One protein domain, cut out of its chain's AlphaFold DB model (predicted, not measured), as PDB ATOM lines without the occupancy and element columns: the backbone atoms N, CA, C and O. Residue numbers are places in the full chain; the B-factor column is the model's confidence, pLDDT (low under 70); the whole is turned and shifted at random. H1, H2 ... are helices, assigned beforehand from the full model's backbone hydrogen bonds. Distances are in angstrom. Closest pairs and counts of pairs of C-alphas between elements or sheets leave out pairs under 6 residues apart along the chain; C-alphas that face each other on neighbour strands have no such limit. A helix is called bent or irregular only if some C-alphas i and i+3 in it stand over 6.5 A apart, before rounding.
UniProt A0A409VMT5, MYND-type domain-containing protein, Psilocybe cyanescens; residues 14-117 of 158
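AT A GLANCE: This is residues 14 to 117 of the 158 residues of the protein "MYND-type domain-containing protein" of Psilocybe cyanescens (UniProt A0A409VMT5). Two long helices, H2 and H5, come together near Thr 36 and Leu 103 as a loose V, and the looped stretch of residues 66 to 76 lies in its opening. H4 makes a corner with one end of H5 and the short H6 turns off at the other, while residues 14 to 25, with H1, stick out as an arm beyond H2. The printed part has 104 residues, with six named helices in the order H1 to H6 and no named strand; the class is all helix. It is only just loose, close to compact, with a radius of gyration of the C-alphas of 15.7 A, and spans 46 by 31 by 30 A.

HOW THE PARTS SIT: H2, residues 32 to 45, and H5, residues 93 to 106, are close but not clearly touching; their closest C-alphas, those of Thr 36 and Leu 103, are 7.2 A apart. They run opposite ways at a steep tilt of 60 degrees. H4, residues 79 to 87, and H5 touch only at the corner by their tight link, with residues 93 to 94 alone of H5; the closest C-alphas, those of Trp 86 and His 93, are 4.7 A apart. Their lines are about perpendicular, at 81 degrees. H6, residues 109 to 114, is close to H5 but not clearly touching, about perpendicular at 82 degrees; the closest C-alphas, those of Met 104 and Thr 110, are 6.4 A apart. H2 and H6 are only just apart, their closest C-alphas 8.2 A from each other. H1, residues 14 to 22, and H3, residues 58 to 61, touch no helix. Residues 66 to 67 pair with residues 75 to 76, antiparallel. In H1, H2 and H4 each O i to N i+4 pair is within hydrogen-bond range; in H5 8 of 10 are and in H6 1 of 2, while H3 is too short for such a pair.

IN THESE COORDINATES: H2 measures 20.0 A from C-alpha 32 at (-22.813, 102.184, 40.331) to C-alpha 45, and H5 19.4 A. H5 is irregular, but only just: C-alphas 95 and 98 are 6.6 A apart. H4 measures 12.4 A, H1 12.1 A, H6 9.1 A and H3 5.6 A. H1 begins at C-alpha 14, (-44.028, 82.543, 34.914), and H6 ends at C-alpha 114, (-37.408, 109.533, 55.221).

THE WHOLE: The C-alphas farthest apart are those of Ser 14 and Lys 87, at 48.7 A. Residues 14 to 25 stand free; the body without them spans 37 by 31 by 26 A. The printed part has no cut. The links from H2 to H3 and from H3 to H4 are long, with 12 and 17 residues. The mean pLDDT of the printed part is 79.7; 21 residues are under 70, among them 23 to 30, 44 to 48 and 112 to 117.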
ATOM      1  N   SER A  14     -43.550  81.758  33.767       82.19
ATOM      2  CA  SER A  14     -44.028  82.543  34.914       82.19
ATOM      3  C   SER A  14     -42.971  82.690  36.012       82.19
ATOM      4  O   SER A  14     -42.810  83.789  36.538       82.19
ATOM      5  N   VAL A  15     -42.211  81.629  36.304       77.25
ATOM      6  CA  VAL A  15     -41.106  81.646  37.272       77.25
ATOM      7  C   VAL A  15     -39.978  82.522  36.745       77.25
ATOM      8  O   VAL A  15     -39.533  83.410  37.454       77.25
ATOM      9  N   HIS A  16     -39.601  82.391  35.468       80.56
ATOM     10  CA  HIS A  16     -38.584  83.259  34.861       80.56
ATOM     11  C   HIS A  16     -38.976  84.747  34.897       80.56
ATOM     12  O   HIS A  16     -38.146  85.613  35.188       80.56
ATOM     13  N   ARG A  17     -40.250  85.070  34.627       78.12
ATOM     14  CA  ARG A  17     -40.772  86.445  34.719       78.12
ATOM     15  C   ARG A  17     -40.764  86.968  36.155       78.12
ATOM     16  O   ARG A  17     -40.426  88.133  36.357       78.12
ATOM     17  N   LEU A  18     -41.136  86.137  37.128       78.25
ATOM     18  CA  LEU A  18     -41.088  86.490  38.546       78.25
ATOM     19  C   LEU A  18     -39.638  86.700  38.992       78.25
ATOM     20  O   LEU A  18     -39.315  87.754  39.526       78.25
ATOM     21  N   ASP A  19     -38.752  85.760  38.678       72.56
ATOM     22  CA  ASP A  19     -37.339  85.815  39.035       72.56
ATOM     23  C   ASP A  19     -36.640  87.012  38.406       72.56
ATOM     24  O   ASP A  19     -35.851  87.670  39.065       72.56
ATOM     25  N   SER A  20     -36.968  87.370  37.166       69.75
ATOM     26  CA  SER A  20     -36.402  88.569  36.534       69.75
ATOM     27  C   SER A  20     -36.858  89.867  37.213       69.75
ATOM     28  O   SER A  20     -36.140  90.867  37.181       69.75
ATOM     29  N   ARG A  21     -38.046  89.869  37.836       70.25
ATOM     30  CA  ARG A  21     -38.566  91.010  38.609       70.25
ATOM     31  C   ARG A  21     -38.022  91.039  40.038       70.25
ATOM     32  O   ARG A  21     -37.776  92.119  40.567       70.25
ATOM     33  N   VAL A  22     -37.852  89.872  40.656       73.62
ATOM     34  CA  VAL A  22     -37.481  89.712  42.071       73.62
ATOM     35  C   VAL A  22     -35.960  89.646  42.247       73.62
ATOM     36  O   VAL A  22     -35.398  90.333  43.099       73.62
ATOM     37  N   PHE A  23     -35.275  88.882  41.401       67.69
ATOM     38  CA  PHE A  23     -33.826  88.686  41.373       67.69
ATOM     39  C   PHE A  23     -33.215  89.431  40.185       67.69
ATOM     40  O   PHE A  23     -32.792  88.852  39.184       67.69
ATOM     41  N   LEU A  24     -33.163  90.756  40.321       58.69
ATOM     42  CA  LEU A  24     -32.513  91.655  39.367       58.69
ATOM     43  C   LEU A  24     -31.089  91.176  39.005       58.69
ATOM     44  O   LEU A  24     -30.387  90.645  39.875       58.69
ATOM     45  N   PRO A  25     -30.617  91.435  37.768       58.09
ATOM     46  CA  PRO A  25     -29.326  90.959  37.278       58.09
ATOM     47  C   PRO A  25     -28.157  91.352  38.200       58.09
ATOM     48  O   PRO A  25     -28.263  92.328  38.968       58.09
ATOM     49  N   PRO A  26     -27.048  90.582  38.143       59.03
ATOM     50  CA  PRO A  26     -25.899  90.756  39.023       59.03
ATOM     51  C   PRO A  26     -25.360  92.186  38.973       59.03
ATOM     52  O   PRO A  26     -25.463  92.883  37.965       59.03
ATOM     53  N   ALA A  27     -24.776  92.623  40.090       53.34
ATOM     54  CA  ALA A  27     -24.319  93.997  40.302       53.34
ATOM     55  C   ALA A  27     -23.345  94.517  39.224       53.34
ATOM     56  O   ALA A  27     -23.257  95.726  39.041       53.34
ATOM     57  N   SER A  28     -22.669  93.626  38.488       58.88
ATOM     58  CA  SER A  28     -21.804  93.963  37.350       58.88
ATOM     59  C   SER A  28     -22.548  94.608  36.173       58.88
ATOM     60  O   SER A  28     -21.933  95.346  35.414       58.88
ATOM     61  N   ALA A  29     -23.856  94.369  36.033       55.25
ATOM     62  CA  ALA A  29     -24.689  94.944  34.975       55.25
ATOM     63  C   ALA A  29     -25.389  96.253  35.388       55.25
ATOM     64  O   ALA A  29     -26.126  96.838  34.597       55.25
ATOM     65  N   ARG A  30     -25.209  96.713  36.633       59.12
ATOM     66  CA  ARG A  30     -25.870  97.919  37.145       59.12
ATOM     67  C   ARG A  30     -24.897  99.087  37.173       59.12
ATOM     68  O   ARG A  30     -23.765  98.959  37.634       59.12
ATOM     69  N   VAL A  31     -25.373 100.262  36.764       70.50
ATOM     70  CA  VAL A  31     -24.640 101.522  36.953       70.50
ATOM     71  C   VAL A  31     -24.377 101.695  38.460       70.50
ATOM     72  O   VAL A  31     -25.314 101.488  39.240       70.50
ATOM     73  N   PRO A  32     -23.169 102.099  38.909       71.25
ATOM     74  CA  PRO A  32     -22.813 102.184  40.331       71.25
ATOM     75  C   PRO A  32     -23.875 102.863  41.209       71.25
ATOM     76  O   PRO A  32     -24.190 102.387  42.297       71.25
ATOM     77  N   LYS A  33     -24.524 103.908  40.682       69.25
ATOM     78  CA  LYS A  33     -25.621 104.634  41.336       69.25
ATOM     79  C   LYS A  33     -26.833 103.749  41.674       69.25
ATOM     80  O   LYS A  33     -27.372 103.854  42.773       69.25
ATOM     81  N   GLN A  34     -27.259 102.863  40.772       70.19
ATOM     82  CA  GLN A  34     -28.392 101.957  41.012       70.19
ATOM     83  C   GLN A  34     -28.049 100.880  42.045       70.19
ATOM     84  O   GLN A  34     -28.884 100.551  42.889       70.19
ATOM     85  N   THR A  35     -26.819 100.361  42.016       73.81
ATOM     86  CA  THR A  35     -26.334  99.415  43.031       73.81
ATOM     87  C   THR A  35     -26.309 100.069  44.405       73.81
ATOM     88  O   THR A  35     -26.854  99.503  45.348       73.81
ATOM     89  N   THR A  36     -25.781 101.292  44.513       70.19
ATOM     90  CA  THR A  36     -25.799 102.068  45.760       70.19
ATOM     91  C   THR A  36     -27.219 102.260  46.289       70.19
ATOM     92  O   THR A  36     -27.471 101.954  47.450       70.19
ATOM     93  N   ILE A  37     -28.167 102.687  45.448       74.25
ATOM     94  CA  ILE A  37     -29.568 102.870  45.864       74.25
ATOM     95  C   ILE A  37     -30.186 101.546  46.330       74.25
ATOM     96  O   ILE A  37     -30.887 101.523  47.340       74.25
ATOM     97  N   CYS A  38     -29.929 100.443  45.623       74.62
ATOM     98  CA  CYS A  38     -30.443  99.127  45.992       74.62
ATOM     99  C   CYS A  38     -29.880  98.661  47.342       74.62
ATOM    100  O   CYS A  38     -30.652  98.258  48.206       74.62
ATOM    101  N   VAL A  39     -28.569  98.795  47.555       74.00
ATOM    102  CA  VAL A  39     -27.908  98.452  48.820       74.00
ATOM    103  C   VAL A  39     -28.434  99.315  49.968       74.00
ATOM    104  O   VAL A  39     -28.794  98.775  51.010       74.00
ATOM    105  N   ILE A  40     -28.560 100.632  49.768       72.75
ATOM    106  CA  ILE A  40     -29.158 101.538  50.759       72.75
ATOM    107  C   ILE A  40     -30.585 101.093  51.083       72.75
ATOM    108  O   ILE A  40     -30.917 100.944  52.252       72.75
ATOM    109  N   ARG A  41     -31.426 100.836  50.072       74.19
ATOM    110  CA  ARG A  41     -32.806 100.380  50.292       74.19
ATOM    111  C   ARG A  41     -32.848  99.093  51.094       74.19
ATOM    112  O   ARG A  41     -33.596  99.055  52.059       74.19
ATOM    113  N   VAL A  42     -32.016  98.108  50.750       75.00
ATOM    114  CA  VAL A  42     -31.895  96.870  51.527       75.00
ATOM    115  C   VAL A  42     -31.556  97.206  52.974       75.00
ATOM    116  O   VAL A  42     -32.321  96.828  53.842       75.00
ATOM    117  N   PHE A  43     -30.525  98.004  53.258       70.56
ATOM    118  CA  PHE A  43     -30.204  98.388  54.640       70.56
ATOM    119  C   PHE A  43     -31.323  99.156  55.362       70.56
ATOM    120  O   PHE A  43     -31.461  99.034  56.575       70.56
ATOM    121  N   LEU A  44     -32.122  99.946  54.642       69.94
ATOM    122  CA  LEU A  44     -33.228 100.707  55.226       69.94
ATOM    123  C   LEU A  44     -34.479  99.853  55.477       69.94
ATOM    124  O   LEU A  44     -35.246 100.186  56.381       69.94
ATOM    125  N   THR A  45     -34.721  98.821  54.666       66.31
ATOM    126  CA  THR A  45     -35.875  97.914  54.804       66.31
ATOM    127  C   THR A  45     -35.561  96.701  55.661       66.31
ATOM    128  O   THR A  45     -36.443  96.149  56.312       66.31
ATOM    129  N   ASP A  46     -34.308  96.267  55.643       64.94
ATOM    130  CA  ASP A  46     -33.848  95.121  56.392       64.94
ATOM    131  C   ASP A  46     -33.708  95.547  57.851       64.94
ATOM    132  O   ASP A  46     -32.847  96.347  58.217       64.94
ATOM    133  N   ALA A  47     -34.586  95.023  58.703       58.59
ATOM    134  CA  ALA A  47     -34.581  95.260  60.144       58.59
ATOM    135  C   ALA A  47     -33.408  94.537  60.840       58.59
ATOM    136  O   ALA A  47     -33.523  94.075  61.978       58.59
ATOM    137  N   ARG A  48     -32.268  94.399  60.156       65.12
ATOM    138  CA  ARG A  48     -31.049  93.828  60.710       65.12
ATOM    139  C   ARG A  48     -30.289  94.904  61.469       65.12
ATOM    140  O   ARG A  48     -29.958  95.972  60.962       65.12
ATOM    141  N   ARG A  49     -30.038  94.610  62.737       71.50
ATOM    142  CA  ARG A  49     -29.313  95.493  63.647       71.50
ATOM    143  C   ARG A  49     -27.833  95.484  63.335       71.50
ATOM    144  O   ARG A  49     -27.284  94.460  62.944       71.50
ATOM    145  N   SER A  50     -27.181  96.612  63.588       75.25
ATOM    146  CA  SER A  50     -25.755  96.765  63.275       75.25
ATOM    147  C   SER A  50     -24.828  96.713  64.490       75.25
ATOM    148  O   SER A  50     -23.615  96.776  64.318       75.25
ATOM    149  N   ALA A  51     -25.358  96.593  65.711       78.50
ATOM    150  CA  ALA A  51     -24.529  96.398  66.900       78.50
ATOM    151  C   ALA A  51     -24.133  94.922  67.035       78.50
ATOM    152  O   ALA A  51     -24.996  94.063  67.231       78.50
ATOM    153  N   GLN A  52     -22.834  94.628  66.944       78.62
ATOM    154  CA  GLN A  52     -22.333  93.272  67.162       78.62
ATOM    155  C   GLN A  52     -22.584  92.821  68.607       78.62
ATOM    156  O   GLN A  52     -22.447  93.604  69.546       78.62
ATOM    157  N   GLY A  53     -22.969  91.553  68.774       81.31
ATOM    158  CA  GLY A  53     -23.243  90.957  70.087       81.31
ATOM    159  C   GLY A  53     -24.582  91.358  70.716       81.31
ATOM    160  O   GLY A  53     -24.815  91.061  71.884       81.31
ATOM    161  N   CYS A  54     -25.474  92.031  69.983       82.00
ATOM    162  CA  CYS A  54     -26.831  92.281  70.458       82.00
ATOM    163  C   CYS A  54     -27.777  91.152  70.028       82.00
ATOM    164  O   CYS A  54     -27.976  90.939  68.835       82.00
ATOM    165  N   PHE A  55     -28.398  90.479  70.998       80.56
ATOM    166  CA  PHE A  55     -29.279  89.333  70.745       80.56
ATOM    167  C   PHE A  55     -30.748  89.688  70.551       80.56
ATOM    168  O   PHE A  55     -31.529  88.817  70.168       80.56
ATOM    169  N   ASN A  56     -31.171  90.931  70.813       80.94
ATOM    170  CA  ASN A  56     -32.593  91.212  70.647       80.94
ATOM    171  C   ASN A  56     -32.933  91.157  69.121       80.94
ATOM    172  O   ASN A  56     -32.096  91.405  68.249       80.94
ATOM    173  N   SER A  57     -34.172  90.861  68.779       79.94
ATOM    174  CA  SER A  57     -34.718  90.894  67.424       79.94
ATOM    175  C   SER A  57     -35.818  91.951  67.363       79.94
ATOM    176  O   SER A  57     -36.173  92.536  68.391       79.94
ATOM    177  N   LEU A  58     -36.365  92.245  66.179       73.50
ATOM    178  CA  LEU A  58     -37.511  93.168  66.089       73.50
ATOM    179  C   LEU A  58     -38.655  92.681  66.994       73.50
ATOM    180  O   LEU A  58     -39.305  93.474  67.660       73.50
ATOM    181  N   GLN A  59     -38.803  91.359  67.093       75.06
ATOM    182  CA  GLN A  59     -39.788  90.701  67.939       75.06
ATOM    183  C   GLN A  59     -39.455  90.820  69.434       75.06
ATOM    184  O   GLN A  59     -40.349  91.106  70.219       75.06
ATOM    185  N   SER A  60     -38.191  90.653  69.848       79.94
ATOM    186  CA  SER A  60     -37.852  90.660  71.282       79.94
ATOM    187  C   SER A  60     -37.553  92.035  71.874       79.94
ATOM    188  O   SER A  60     -37.567  92.178  73.090       79.94
ATOM    189  N   ALA A  61     -37.306  93.064  71.057       80.94
ATOM    190  CA  ALA A  61     -37.184  94.424  71.586       80.94
ATOM    191  C   ALA A  61     -38.527  95.019  72.024       80.94
ATOM    192  O   ALA A  61     -38.521  95.957  72.814       80.94
ATOM    193  N   GLY A  62     -39.652  94.536  71.478       83.31
ATOM    194  CA  GLY A  62     -40.982  95.094  71.754       83.31
ATOM    195  C   GLY A  62     -41.150  96.567  71.349       83.31
ATOM    196  O   GLY A  62     -42.149  97.186  71.699       83.31
ATOM    197  N   ARG A  63     -40.175  97.135  70.629       84.25
ATOM    198  CA  ARG A  63     -40.135  98.529  70.184       84.25
ATOM    199  C   ARG A  63     -39.446  98.648  68.832       84.25
ATOM    200  O   ARG A  63     -38.638  97.790  68.462       84.25
ATOM    201  N   ASP A  64     -39.736  99.740  68.139       85.88
ATOM    202  CA  ASP A  64     -39.078 100.081  66.884       85.88
ATOM    203  C   ASP A  64     -37.588 100.369  67.097       85.88
ATOM    204  O   ASP A  64     -37.154 100.816  68.161       85.88
ATOM    205  N   PHE A  65     -36.782 100.112  66.067       88.88
ATOM    206  CA  PHE A  65     -35.365 100.451  66.105       88.88
ATOM    207  C   PHE A  65     -35.131 101.935  65.875       88.88
ATOM    208  O   PHE A  65     -35.631 102.539  64.923       88.88
ATOM    209  N   GLU A  66     -34.286 102.494  66.730       90.25
ATOM    210  CA  GLU A  66     -33.770 103.843  66.610       90.25
ATOM    211  C   GLU A  66     -32.711 103.875  65.513       90.25
ATOM    212  O   GLU A  66     -31.832 103.014  65.435       90.25
ATOM    213  N   ARG A  67     -32.781 104.875  64.640       90.94
ATOM    214  CA  ARG A  67     -31.760 105.076  63.612       90.94
ATOM    215  C   ARG A  67     -30.718 106.063  64.092       90.94
ATOM    216  O   ARG A  67     -31.028 106.977  64.849       90.94
ATOM    217  N   CYS A  68     -29.495 105.922  63.591       94.12
ATOM    218  CA  CYS A  68     -28.469 106.936  63.799       94.12
ATOM    219  C   CYS A  68     -28.982 108.302  63.319       94.12
ATOM    220  O   CYS A  68     -29.255 108.467  62.130       94.12
ATOM    221  N   GLY A  69     -29.058 109.285  64.219       91.88
ATOM    222  CA  GLY A  69     -29.547 110.630  63.891       91.88
ATOM    223  C   GLY A  69     -28.700 111.369  62.849       91.88
ATOM    224  O   GLY A  69     -29.193 112.288  62.208       91.88
ATOM    225  N   ARG A  70     -27.444 110.947  62.636       93.31
ATOM    226  CA  ARG A  70     -26.546 111.562  61.651       93.31
ATOM    227  C   ARG A  70     -26.710 110.982  60.249       93.31
ATOM    228  O   ARG A  70     -26.966 111.731  59.319       93.31
ATOM    229  N   CYS A  71     -26.533 109.671  60.071       93.19
ATOM    230  CA  CYS A  71     -26.598 109.075  58.730       93.19
ATOM    231  C   CYS A  71     -27.992 108.562  58.347       93.19
ATOM    232  O   CYS A  71     -28.252 108.370  57.166       93.19
ATOM    233  N   GLY A  72     -28.874 108.273  59.310       89.94
ATOM    234  CA  GLY A  72     -30.219 107.738  59.059       89.94
ATOM    235  C   GLY A  72     -30.280 106.329  58.446       89.94
ATOM    236  O   GLY A  72     -31.379 105.827  58.211       89.94
ATOM    237  N   VAL A  73     -29.127 105.695  58.194       88.94
ATOM    238  CA  VAL A  73     -29.012 104.371  57.554       88.94
ATOM    239  C   VAL A  73     -29.016 103.250  58.586       88.94
ATOM    240  O   VAL A  73     -29.762 102.287  58.461       88.94
ATOM    241  N   VAL A  74     -28.177 103.372  59.612       90.12
ATOM    242  CA  VAL A  74     -27.931 102.291  60.568       90.12
ATOM    243  C   VAL A  74     -28.988 102.281  61.673       90.12
ATOM    244  O   VAL A  74     -29.284 103.335  62.243       90.12
ATOM    245  N   CYS A  75     -29.518 101.094  61.990       91.38
ATOM    246  CA  CYS A  75     -30.536 100.872  63.018       91.38
ATOM    247  C   CYS A  75     -29.955 100.201  64.278       91.38
ATOM    248  O   CYS A  75     -29.158  99.258  64.203       91.38
ATOM    249  N   TYR A  76     -30.429 100.647  65.438       92.12
ATOM    250  CA  TYR A  76     -30.069 100.160  66.763       92.12
ATOM    251  C   TYR A  76     -31.315  99.904  67.601       92.12
ATOM    252  O   TYR A  76     -32.367 100.502  67.422       92.12
ATOM    253  N   CYS A  77     -31.177  99.034  68.590       91.25
ATOM    254  CA  CYS A  77     -32.225  98.786  69.578       91.25
ATOM    255  C   CYS A  77     -32.451 100.001  70.477       91.25
ATOM    256  O   CYS A  77     -33.509 100.114  71.082       91.25
ATOM    257  N   GLY A  78     -31.414 100.825  70.640       91.50
ATOM    258  CA  GLY A  78     -31.370 102.001  71.495       91.50
ATOM    259  C   GLY A  78     -29.950 102.559  71.611       91.50
ATOM    260  O   GLY A  78     -28.992 101.985  71.071       91.50
ATOM    261  N   HIS A  79     -29.819 103.633  72.384       93.44
ATOM    262  CA  HIS A  79     -28.578 104.386  72.590       93.44
ATOM    263  C   HIS A  79     -27.364 103.542  73.036       93.44
ATOM    264  O   HIS A  79     -26.239 103.766  72.580       93.44
ATOM    265  N   GLU A  80     -27.554 102.529  73.885       93.56
ATOM    266  CA  GLU A  80     -26.449 101.665  74.328       93.56
ATOM    267  C   GLU A  80     -25.810 100.892  73.168       93.56
ATOM    268  O   GLU A  80     -24.586 100.831  73.037       93.56
ATOM    269  N   CYS A  81     -26.645 100.321  72.295       94.06
ATOM    270  CA  CYS A  81     -26.190  99.591  71.114       94.06
ATOM    271  C   CYS A  81     -25.507 100.528  70.117       94.06
ATOM    272  O   CYS A  81     -24.495 100.154  69.523       94.06
ATOM    273  N   GLN A  82     -26.015 101.756  69.980       94.81
ATOM    274  CA  GLN A  82     -25.368 102.792  69.182       94.81
ATOM    275  C   GLN A  82     -23.975 103.127  69.725       94.81
ATOM    276  O   GLN A  82     -23.009 103.130  68.966       94.81
ATOM    277  N   THR A  83     -23.844 103.342  71.036       95.62
ATOM    278  CA  THR A  83     -22.565 103.681  71.680       95.62
ATOM    279  C   THR A  83     -21.546 102.547  71.559       95.62
ATOM    280  O   THR A  83     -20.377 102.795  71.257       95.62
ATOM    281  N   LYS A  84     -21.978 101.291  71.736       94.69
ATOM    282  CA  LYS A  84     -21.122 100.109  71.537       94.69
ATOM    283  C   LYS A  84     -20.627 100.015  70.094       94.69
ATOM    284  O   LYS A  84     -19.424  99.929  69.871       94.69
ATOM    285  N   ALA A  85     -21.534 100.119  69.120       94.06
ATOM    286  CA  ALA A  85     -21.172 100.116  67.703       94.06
ATOM    287  C   ALA A  85     -20.268 101.305  67.327       94.06
ATOM    288  O   ALA A  85     -19.424 101.189  66.442       94.06
ATOM    289  N   TRP A  86     -20.407 102.446  68.009       95.44
ATOM    290  CA  TRP A  86     -19.546 103.612  67.811       95.44
ATOM    291  C   TRP A  86     -18.104 103.364  68.261       95.44
ATOM    292  O   TRP A  86     -17.171 103.798  67.590       95.44
ATOM    293  N   LYS A  87     -17.912 102.658  69.378       94.81
ATOM    294  CA  LYS A  87     -16.587 102.391  69.965       94.81
ATOM    295  C   LYS A  87     -15.922 101.115  69.444       94.81
ATOM    296  O   LYS A  87     -14.775 100.856  69.784       94.81
ATOM    297  N   GLN A  88     -16.624 100.312  68.651       91.75
ATOM    298  CA  GLN A  88     -16.129  99.011  68.223       91.75
ATOM    299  C   GLN A  88     -14.888  99.122  67.325       91.75
ATOM    300  O   GLN A  88     -14.943  99.756  66.283       91.75
ATOM    301  N   GLU A  89     -13.801  98.442  67.681       89.56
ATOM    302  CA  GLU A  89     -12.505  98.566  66.998       89.56
ATOM    303  C   GLU A  89     -12.540  98.079  65.543       89.56
ATOM    304  O   GLU A  89     -12.197  98.810  64.617       89.56
ATOM    305  N   ARG A  90     -13.039  96.858  65.318       86.38
ATOM    306  CA  ARG A  90     -12.988  96.221  63.994       86.38
ATOM    307  C   ARG A  90     -13.918  96.862  62.959       86.38
ATOM    308  O   ARG A  90     -13.604  96.869  61.776       86.38
ATOM    309  N   TYR A  91     -15.070  97.371  63.398       85.75
ATOM    310  CA  TYR A  91     -16.119  97.908  62.522       85.75
ATOM    311  C   TYR A  91     -16.829  99.099  63.174       85.75
ATOM    312  O   TYR A  91     -18.048  99.097  63.352       85.75
ATOM    313  N   SER A  92     -16.063 100.118  63.562       93.56
ATOM    314  CA  SER A  92     -16.621 101.297  64.226       93.56
ATOM    315  C   SER A  92     -17.623 102.025  63.327       93.56
ATOM    316  O   SER A  92     -17.298 102.463  62.215       93.56
ATOM    317  N   HIS A  93     -18.824 102.278  63.854       94.50
ATOM    318  CA  HIS A  93     -19.775 103.159  63.185       94.50
ATOM    319  C   HIS A  93     -19.217 104.579  63.006       94.50
ATOM    320  O   HIS A  93     -19.614 105.253  62.063       94.50
ATOM    321  N   LYS A  94     -18.258 105.024  63.828       96.06
ATOM    322  CA  LYS A  94     -17.621 106.344  63.693       96.06
ATOM    323  C   LYS A  94     -17.020 106.547  62.299       96.06
ATOM    324  O   LYS A  94     -17.182 107.620  61.723       96.06
ATOM    325  N   HIS A  95     -16.384 105.514  61.742       94.69
ATOM    326  CA  HIS A  95     -15.783 105.562  60.406       94.69
ATOM    327  C   HIS A  95     -16.811 105.335  59.291       94.69
ATOM    328  O   HIS A  95     -16.729 105.949  58.231       94.69
ATOM    329  N   LEU A  96     -17.825 104.502  59.542       92.31
ATOM    330  CA  LEU A  96     -18.859 104.177  58.554       92.31
ATOM    331  C   LEU A  96     -19.954 105.249  58.440       92.31
ATOM    332  O   LEU A  96     -20.609 105.357  57.406       92.31
ATOM    333  N   CYS A  97     -20.190 106.032  59.491       95.06
ATOM    334  CA  CYS A  97     -21.217 107.070  59.537       95.06
ATOM    335  C   CYS A  97     -21.061 108.120  58.419       95.06
ATOM    336  O   CYS A  97     -22.031 108.308  57.681       95.06
ATOM    337  N   PRO A  98     -19.886 108.757  58.214       95.56
ATOM    338  CA  PRO A  98     -19.710 109.727  57.130       95.56
ATOM    339  C   PRO A  98     -19.822 109.098  55.735       95.56
ATOM    340  O   PRO A  98     -20.368 109.724  54.833       95.56
ATOM    341  N   ILE A  99     -19.376 107.849  55.558       92.81
ATOM    342  CA  ILE A  99     -19.505 107.127  54.281       92.81
ATOM    343  C   ILE A  99     -20.985 106.921  53.948       92.81
ATOM    344  O   ILE A  99     -21.431 107.245  52.851       92.81
ATOM    345  N   ASN A 100     -21.765 106.442  54.920       90.69
ATOM    346  CA  ASN A 100     -23.205 106.263  54.762       90.69
ATOM    347  C   ASN A 100     -23.924 107.587  54.490       90.69
ATOM    348  O   ASN A 100     -24.812 107.626  53.645       90.69
ATOM    349  N   LEU A 101     -23.527 108.669  55.163       92.12
ATOM    350  CA  LEU A 101     -24.083 109.998  54.913       92.12
ATOM    351  C   LEU A 101     -23.819 110.448  53.467       92.12
ATOM    352  O   LEU A 101     -24.757 110.815  52.766       92.12
ATOM    353  N   ASN A 102     -22.581 110.318  52.983       89.75
ATOM    354  CA  ASN A 102     -22.236 110.676  51.606       89.75
ATOM    355  C   ASN A 102     -22.994 109.830  50.570       89.75
ATOM    356  O   ASN A 102     -23.424 110.332  49.531       89.75
ATOM    357  N   LEU A 103     -23.184 108.537  50.853       84.94
ATOM    358  CA  LEU A 103     -23.977 107.648  50.005       84.94
ATOM    359  C   LEU A 103     -25.451 108.071  49.966       84.94
ATOM    360  O   LEU A 103     -26.054 108.056  48.893       84.94
ATOM    361  N   MET A 104     -26.016 108.486  51.101       85.38
ATOM    362  CA  MET A 104     -27.381 109.012  51.174       85.38
ATOM    363  C   MET A 104     -27.529 110.313  50.385       85.38
ATOM    364  O   MET A 104     -28.480 110.452  49.618       85.38
ATOM    365  N   GLU A 105     -26.576 111.236  50.510       86.62
ATOM    366  CA  GLU A 105     -26.545 112.490  49.744       86.62
ATOM    367  C   GLU A 105     -26.504 112.219  48.237       86.62
ATOM    368  O   GLU A 105     -27.363 112.694  47.491       86.62
ATOM    369  N   LYS A 106     -25.586 111.354  47.786       83.38
ATOM    370  CA  LYS A 106     -25.495 110.929  46.377       83.38
ATOM    371  C   LYS A 106     -26.739 110.180  45.891       83.38
ATOM    372  O   LYS A 106     -27.051 110.205  44.699       83.38
ATOM    373  N   GLY A 107     -27.447 109.520  46.805       77.56
ATOM    374  CA  GLY A 107     -28.719 108.842  46.570       77.56
ATOM    375  C   GLY A 107     -29.928 109.776  46.447       77.56
ATOM    376  O   GLY A 107     -31.034 109.274  46.266       77.56
ATOM    377  N   GLY A 108     -29.737 111.099  46.525       80.62
ATOM    378  CA  GLY A 108     -30.807 112.102  46.466       80.62
ATOM    379  C   GLY A 108     -31.283 112.589  47.840       80.62
ATOM    380  O   GLY A 108     -32.361 113.169  47.955       80.62
ATOM    381  N   GLY A 109     -30.470 112.373  48.877       81.25
ATOM    382  CA  GLY A 109     -30.640 112.957  50.202       81.25
ATOM    383  C   GLY A 109     -31.659 112.246  51.092       81.25
ATOM    384  O   GLY A 109     -32.446 111.396  50.671       81.25
ATOM    385  N   THR A 110     -31.661 112.623  52.369       73.06
ATOM    386  CA  THR A 110     -32.525 112.050  53.414       73.06
ATOM    387  C   THR A 110     -34.011 112.211  53.111       73.06
ATOM    388  O   THR A 110     -34.804 111.361  53.509       73.06
ATOM    389  N   ALA A 111     -34.394 113.250  52.362       72.62
ATOM    390  CA  ALA A 111     -35.778 113.502  51.981       72.62
ATOM    391  C   ALA A 111     -36.388 112.345  51.172       72.62
ATOM    392  O   ALA A 111     -37.531 111.989  51.424       72.62
ATOM    393  N   LEU A 112     -35.648 111.708  50.258       68.56
ATOM    394  CA  LEU A 112     -36.186 110.585  49.474       68.56
ATOM    395  C   LEU A 112     -36.415 109.321  50.308       68.56
ATOM    396  O   LEU A 112     -37.279 108.512  49.983       68.56
ATOM    397  N   PHE A 113     -35.649 109.149  51.380       64.19
ATOM    398  CA  PHE A 113     -35.657 107.924  52.178       64.19
ATOM    399  C   PHE A 113     -36.466 108.043  53.474       64.19
ATOM    400  O   PHE A 113     -36.883 107.026  54.023       64.19
ATOM    401  N   LEU A 114     -36.688 109.264  53.972       65.44
ATOM    402  CA  LEU A 114     -37.408 109.533  55.221       65.44
ATOM    403  C   LEU A 114     -38.751 110.255  55.023       65.44
ATOM    404  O   LEU A 114     -39.459 110.449  56.009       65.44
ATOM    405  N   LYS A 115     -39.154 110.590  53.784       56.03
ATOM    406  CA  LYS A 115     -40.440 111.264  53.483       56.03
ATOM    407  C   LYS A 115     -41.709 110.508  53.912       56.03
ATOM    408  O   LYS A 115     -42.792 111.045  53.751       56.03
ATOM    409  N   GLY A 116     -41.605 109.313  54.493       53.91
ATOM    410  CA  GLY A 116     -42.747 108.537  54.990       53.91
ATOM    411  C   GLY A 116     -43.006 108.594  56.503       53.91
ATOM    412  O   GLY A 116     -43.809 107.798  56.975       53.91
ATOM    413  N   ARG A 117     -42.318 109.442  57.291       52.00
ATOM    414  CA  ARG A 117     -42.462 109.460  58.771       52.00
ATOM    415  C   ARG A 117     -42.890 110.795  59.396       52.00
ATOM    416  O   ARG A 117     -42.563 111.054  60.549       52.00
TER     417      ARG A 117